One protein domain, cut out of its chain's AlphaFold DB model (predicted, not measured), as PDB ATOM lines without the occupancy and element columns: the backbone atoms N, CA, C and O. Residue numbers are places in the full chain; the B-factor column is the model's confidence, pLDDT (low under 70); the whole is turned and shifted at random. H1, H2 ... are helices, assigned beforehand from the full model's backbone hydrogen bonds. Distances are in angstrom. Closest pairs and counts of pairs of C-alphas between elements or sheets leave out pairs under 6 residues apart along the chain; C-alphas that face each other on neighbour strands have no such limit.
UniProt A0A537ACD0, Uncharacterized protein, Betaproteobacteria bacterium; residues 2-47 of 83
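AT A GLANCE: This is residues 2 to 47 of the 83 residues of an uncharacterized protein of Betaproteobacteria bacterium (UniProt A0A537ACD0). The chain makes a long, narrow loop: three helices, H1, H2 and H3, follow one another along a curved path from one end of the long axis toward the other, and the stretch without a named element, residues 27 to 47, turns past H3 and folds back the length of the domain to H1. The last printed residue comes back near the first, with 8.7 A between the C-alphas of Phe 2 and Glu 47. The printed part has 46 residues with three named helices, H1, H2 and H3 in that order, and no named strand; its class is all helix. It is only just compact, close to loose, with a radius of gyration of the C-alphas of 11.3 A, and elongated, with spans of 31 by 18 by 16 A.

IN THESE COORDINATES: H1 is the longest helix, residues 2 to 14, and measures 18.3 A from C-alpha 2 at (-49.602, -23.640, 31.192) to C-alpha 14 at (-37.742, -16.181, 42.921). H2 is residues 16 to 19. H3 is residues 21 to 26, 8.5 A long, and ends at C-alpha 26 at (-43.927, -2.237, 27.888).

HOW THE PARTS SIT: H1 and H2 are close but not clearly touching; their closest C-alphas, those of Ile 12 and Tyr 19, are 6.2 A apart. H2 and H3 meet only through their link. H1 and H3 are apart. In H1 and H3 every O i to N i+4 pair is within hydrogen-bond range, while H2 is too short for such a pair.

THE WHOLE: The two C-alphas farthest apart are those of Gly 29 and Glu 47, at 32.2 A. The printed part has no cut. The links from H1 to H2 and from H2 to H3 are tight, with 1 residue each. The mean pLDDT of the printed part is 94.9, and no printed residue is under 70.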
ATOM      1  N   PHE A   2     -49.587 -23.981  29.759       90.19
ATOM      2  CA  PHE A   2     -49.602 -23.640  31.192       90.19
ATOM      3  C   PHE A   2     -48.371 -24.051  32.014       90.19
ATOM      4  O   PHE A   2     -48.030 -23.362  32.967       90.19
ATOM      5  N   LEU A   3     -47.645 -25.112  31.633       91.06
ATOM      6  CA  LEU A   3     -46.381 -25.469  32.298       91.06
ATOM      7  C   LEU A   3     -45.312 -24.374  32.167       91.06
ATOM      8  O   LEU A   3     -44.581 -24.119  33.121       91.06
ATOM      9  N   ALA A   4     -45.227 -23.720  31.004       94.31
ATOM     10  CA  ALA A   4     -44.268 -22.643  30.779       94.31
ATOM     11  C   ALA A   4     -44.653 -21.386  31.571       94.31
ATOM     12  O   ALA A   4     -43.789 -20.755  32.170       94.31
ATOM     13  N   GLU A   5     -45.945 -21.064  31.637       94.25
ATOM     14  CA  GLU A   5     -46.462 -19.944  32.436       94.25
ATOM     15  C   GLU A   5     -46.278 -20.186  33.940       94.25
ATOM     16  O   GLU A   5     -45.858 -19.288  34.665       94.25
ATOM     17  N   ALA A   6     -46.491 -21.416  34.413       95.44
ATOM     18  CA  ALA A   6     -46.225 -21.792  35.799       95.44
ATOM     19  C   ALA A   6     -44.725 -21.729  36.147       95.44
ATOM     20  O   ALA A   6     -44.358 -21.285  37.236       95.44
ATOM     21  N   GLU A   7     -43.844 -22.148  35.231       96.81
ATOM     22  CA  GLU A   7     -42.396 -21.960  35.388       96.81
ATOM     23  C   GLU A   7     -42.030 -20.475  35.414       96.81
ATOM     24  O   GLU A   7     -41.267 -20.054  36.280       96.81
ATOM     25  N   ALA A   8     -42.610 -19.666  34.524       95.56
ATOM     26  CA  ALA A   8     -42.382 -18.227  34.496       95.56
ATOM     27  C   ALA A   8     -42.822 -17.561  35.809       95.56
ATOM     28  O   ALA A   8     -42.045 -16.798  36.382       95.56
ATOM     29  N   ALA A   9     -44.001 -17.903  36.339       96.12
ATOM     30  CA  ALA A   9     -44.479 -17.399  37.627       96.12
ATOM     31  C   ALA A   9     -43.494 -17.727  38.764       96.12
ATOM     32  O   ALA A   9     -43.108 -16.833  39.516       96.12
ATOM     33  N   ARG A  10     -42.999 -18.973  38.835       96.25
ATOM     34  CA  ARG A  10     -41.973 -19.377  39.817       96.25
ATOM     35  C   ARG A  10     -40.645 -18.649  39.627       96.25
ATOM     36  O   ARG A  10     -39.993 -18.289  40.606       96.25
ATOM     37  N   ALA A  11     -40.219 -18.448  38.384       96.38
ATOM     38  CA  ALA A  11     -38.982 -17.740  38.084       96.38
ATOM     39  C   ALA A  11     -39.068 -16.262  38.502       96.38
ATOM     40  O   ALA A  11     -38.120 -15.748  39.101       96.38
ATOM     41  N   ILE A  12     -40.205 -15.609  38.235       95.88
ATOM     42  CA  ILE A  12     -40.467 -14.222  38.631       95.88
ATOM     43  C   ILE A  12     -40.520 -14.097  40.152       95.88
ATOM     44  O   ILE A  12     -39.828 -13.243  40.691       95.88
ATOM     45  N   ASP A  13     -41.255 -14.970  40.842       95.00
ATOM     46  CA  ASP A  13     -41.350 -14.956  42.308       95.00
ATOM     47  C   ASP A  13     -39.969 -15.104  42.976       95.00
ATOM     48  O   ASP A  13     -39.613 -14.365  43.895       95.00
ATOM     49  N   LYS A  14     -39.114 -15.980  42.430       96.06
ATOM     50  CA  LYS A  14     -37.742 -16.181  42.921       96.06
ATOM     51  C   LYS A  14     -36.852 -14.941  42.771       96.06
ATOM     52  O   LYS A  14     -35.943 -14.747  43.579       96.06
ATOM     53  N   ASN A  15     -37.022 -14.151  41.709       95.88
ATOM     54  CA  ASN A  15     -36.219 -12.949  41.470       95.88
ATOM     55  C   ASN A  15     -36.981 -11.916  40.618       95.88
ATOM     56  O   ASN A  15     -36.706 -11.791  39.420       95.88
ATOM     57  N   PRO A  16     -37.884 -11.121  41.217       95.56
ATOM     58  CA  PRO A  16     -38.716 -10.186  40.461       95.56
ATOM     59  C   PRO A  16     -37.893  -9.074  39.800       95.56
ATOM     60  O   PRO A  16     -38.245  -8.610  38.719       95.56
ATOM     61  N   ALA A  17     -36.751  -8.689  40.389       94.94
ATOM     62  CA  ALA A  17     -35.857  -7.675  39.826       94.94
ATOM     63  C   ALA A  17     -35.335  -8.070  38.436       94.94
ATOM     64  O   ALA A  17     -35.268  -7.232  37.540       94.94
ATOM     65  N   LYS A  18     -35.005  -9.356  38.242       95.88
ATOM     66  CA  LYS A  18     -34.503  -9.874  36.961       95.88
ATOM     67  C   LYS A  18     -35.511  -9.690  35.826       95.88
ATOM     68  O   LYS A  18     -35.099  -9.473  34.692       95.88
ATOM     69  N   TYR A  19     -36.805  -9.774  36.122       95.88
ATOM     70  CA  TYR A  19     -37.875  -9.782  35.118       95.88
ATOM     71  C   TYR A  19     -38.648  -8.461  35.031       95.88
ATOM     72  O   TYR A  19     -39.435  -8.275  34.109       95.88
ATOM     73  N   ALA A  20     -38.396  -7.514  35.937       96.12
ATOM     74  CA  ALA A  20     -39.070  -6.219  35.962       96.12
ATOM     75  C   ALA A  20     -38.812  -5.351  34.713       96.12
ATOM     76  O   ALA A  20     -39.610  -4.462  34.425       96.12
ATOM     77  N   HIS A  21     -37.742  -5.617  33.954       95.19
ATOM     78  CA  HIS A  21     -37.450  -4.910  32.702       95.19
ATOM     79  C   HIS A  21     -38.572  -5.057  31.667       95.19
ATOM     80  O   HIS A  21     -38.865  -4.081  30.992       95.19
ATOM     81  N   TYR A  22     -39.276  -6.195  31.622       95.69
ATOM     82  CA  TYR A  22     -40.412  -6.370  30.711       95.69
ATOM     83  C   TYR A  22     -41.534  -5.352  30.965       95.69
ATOM     84  O   TYR A  22     -42.131  -4.852  30.021       95.69
ATOM     85  N   LEU A  23     -41.794  -4.994  32.230       95.19
ATOM     86  CA  LEU A  23     -42.792  -3.970  32.570       95.19
ATOM     87  C   LEU A  23     -42.322  -2.564  32.182       95.19
ATOM     88  O   LEU A  23     -43.127  -1.741  31.758       95.19
ATOM     89  N   VAL A  24     -41.026  -2.283  32.343       96.62
ATOM     90  CA  VAL A  24     -40.421  -0.993  31.972       96.62
ATOM     91  C   VAL A  24     -40.418  -0.806  30.453       96.62
ATOM     92  O   VAL A  24     -40.751   0.274  29.970       96.62
ATOM     93  N   GLU A  25     -40.072  -1.856  29.709       97.50
ATOM     94  CA  GLU A  25     -40.102  -1.869  28.244       97.50
ATOM     95  C   GLU A  25     -41.526  -1.655  27.720       97.50
ATOM     96  O   GLU A  25     -41.737  -0.757  26.904       97.50
ATOM     97  N   GLU A  26     -42.510  -2.390  28.251       96.69
ATOM     98  CA  GLU A  26     -43.927  -2.237  27.888       96.69
ATOM     99  C   GLU A  26     -44.461  -0.829  28.205       96.69
ATOM    100  O   GLU A  26     -45.248  -0.264  27.449       96.69
ATOM    101  N   ALA A  27     -43.995  -0.217  29.299       96.31
ATOM    102  CA  ALA A  27     -44.390   1.136  29.681       96.31
ATOM    103  C   ALA A  27     -43.841   2.231  28.748       96.31
ATOM    104  O   ALA A  27     -44.215   3.394  28.906       96.31
ATOM    105  N   GLY A  28     -42.941   1.916  27.808       95.88
ATOM    106  CA  GLY A  28     -42.496   2.855  26.775       95.88
ATOM    107  C   GLY A  28     -41.883   4.153  27.317       95.88
ATOM    108  O   GLY A  28     -42.055   5.214  26.721       95.88
ATOM    109  N   GLY A  29     -41.209   4.089  28.471       94.88
ATOM    110  CA  GLY A  29     -40.613   5.252  29.140       94.88
ATOM    111  C   GLY A  29     -41.549   6.027  30.076       94.88
ATOM    112  O   GLY A  29     -41.123   7.025  30.652       94.88
ATOM    113  N   MET A  30     -42.795   5.579  30.273       97.19
ATOM    114  CA  MET A  30     -43.699   6.151  31.285       97.19
ATOM    115  C   MET A  30     -43.350   5.720  32.715       97.19
ATOM    116  O   MET A  30     -43.729   6.400  33.666       97.19
ATOM    117  N   LEU A  31     -42.658   4.588  32.866       95.94
ATOM    118  CA  LEU A  31     -42.197   4.047  34.143       95.94
ATOM    119  C   LEU A  31     -40.721   3.664  34.039       95.94
ATOM    120  O   LEU A  31     -40.292   3.096  33.038       95.94
ATOM    121  N   GLU A  32     -39.965   3.914  35.102       95.81
ATOM    122  CA  GLU A  32     -38.624   3.380  35.310       95.81
ATOM    123  C   GLU A  32     -38.639   2.255  36.358       95.81
ATOM    124  O   GLU A  32     -39.551   2.127  37.175       95.81
ATOM    125  N   LEU A  33     -37.568   1.453  36.414       94.31
ATOM    126  CA  LEU A  33     -37.448   0.360  37.390       94.31
ATOM    127  C   LEU A  33     -37.596   0.838  38.846       94.31
ATOM    128  O   LEU A  33     -38.153   0.122  39.677       94.31
ATOM    129  N   LYS A  34     -37.116   2.049  39.158       95.31
ATOM    130  CA  LYS A  34     -37.203   2.653  40.501       95.31
ATOM    131  C   LYS A  34     -38.644   2.955  40.935       95.31
ATOM    132  O   LYS A  34     -38.906   3.044  42.135       95.31
ATOM    133  N   ASP A  35     -39.559   3.088  39.976       95.81
ATOM    134  CA  ASP A  35     -40.976   3.359  40.227       95.81
ATOM    135  C   ASP A  35     -41.726   2.076  40.617       95.81
ATOM    136  O   ASP A  35     -42.769   2.121  41.273       95.81
ATOM    137  N   LEU A  36     -41.165   0.908  40.285       94.69
ATOM    138  CA  LEU A  36     -41.754  -0.387  40.594       94.69
ATOM    139  C   LEU A  36     -41.488  -0.798  42.048       94.69
ATOM    140  O   LEU A  36     -40.363  -0.801  42.550       94.69
ATOM    141  N   LYS A  37     -42.542  -1.252  42.732       96.00
ATOM    142  CA  LYS A  37     -42.417  -1.973  44.003       96.00
ATOM    143  C   LYS A  37     -42.314  -3.464  43.709       96.00
ATOM    144  O   LYS A  37     -43.331  -4.128  43.565       96.00
ATOM    145  N   LEU A  38     -41.090  -3.991  43.645       94.00
ATOM    146  CA  LEU A  38     -40.834  -5.379  43.223       94.00
ATOM    147  C   LEU A  38     -41.642  -6.428  44.005       94.00
ATOM    148  O   LEU A  38     -42.169  -7.353  43.403       94.00
ATOM    149  N   GLY A  39     -41.834  -6.245  45.317       92.50
ATOM    150  CA  GLY A  39     -42.670  -7.136  46.141       92.50
ATOM    151  C   GLY A  39     -44.176  -7.097  45.831       92.50
ATOM    152  O   GLY A  39     -44.953  -7.782  46.487       92.50
ATOM    153  N   ARG A  40     -44.611  -6.270  44.872       92.31
ATOM    154  CA  ARG A  40     -45.986  -6.204  44.351       92.31
ATOM    155  C   ARG A  40     -46.110  -6.773  42.936       92.31
ATOM    156  O   ARG A  40     -47.212  -6.776  42.396       92.31
ATOM    157  N   ILE A  41     -45.023  -7.280  42.357       92.56
ATOM    158  CA  ILE A  41     -45.058  -8.048  41.110       92.56
ATOM    159  C   ILE A  41     -45.462  -9.480  41.475       92.56
ATOM    160  O   ILE A  41     -44.624 -10.359  41.652       92.56
ATOM    161  N   LEU A  42     -46.765  -9.680  41.671       90.88
ATOM    162  CA  LEU A  42     -47.342 -10.952  42.095       90.88
ATOM    163  C   LEU A  42     -47.858 -11.704  40.871       90.88
ATOM    164  O   LEU A  42     -48.727 -11.206  40.161       90.88
ATOM    165  N   ASN A  43     -47.329 -12.905  40.645       92.81
ATOM    166  CA  ASN A  43     -47.756 -13.794  39.572       92.81
ATOM    167  C   ASN A  43     -48.176 -15.130  40.173       92.81
ATOM    168  O   ASN A  43     -47.524 -15.640  41.082       92.81
ATOM    169  N   ALA A  44     -49.252 -15.695  39.644       92.94
ATOM    170  CA  ALA A  44     -49.723 -17.024  39.996       92.94
ATOM    171  C   ALA A  44     -49.735 -17.889  38.731       92.94
ATOM    172  O   ALA A  44     -49.914 -17.350  37.634       92.94
ATOM    173  N   PRO A  45     -49.535 -19.210  38.857       93.44
ATOM    174  CA  PRO A  45     -49.775 -20.105  37.739       93.44
ATOM    175  C   PRO A  45     -51.230 -19.958  37.259       93.44
ATOM    176  O   PRO A  45     -52.119 -19.682  38.071       93.44
ATOM    177  N   PRO A  46     -51.492 -20.149  35.959       92.81
ATOM    178  CA  PRO A  46     -52.853 -20.240  35.454       92.81
ATOM    179  C   PRO A  46     -53.625 -21.337  36.192       92.81
ATOM    180  O   PRO A  46     -53.085 -22.412  36.447       92.81
ATOM    181  N   GLU A  47     -54.897 -21.081  36.476       93.38
ATOM    182  CA  GLU A  47     -55.844 -22.052  37.024       93.38
ATOM    183  C   GLU A  47     -57.196 -21.897  36.306       93.38
ATOM    184  O   GLU A  47     -57.501 -20.802  35.813       93.38
TER     185      GLU A  47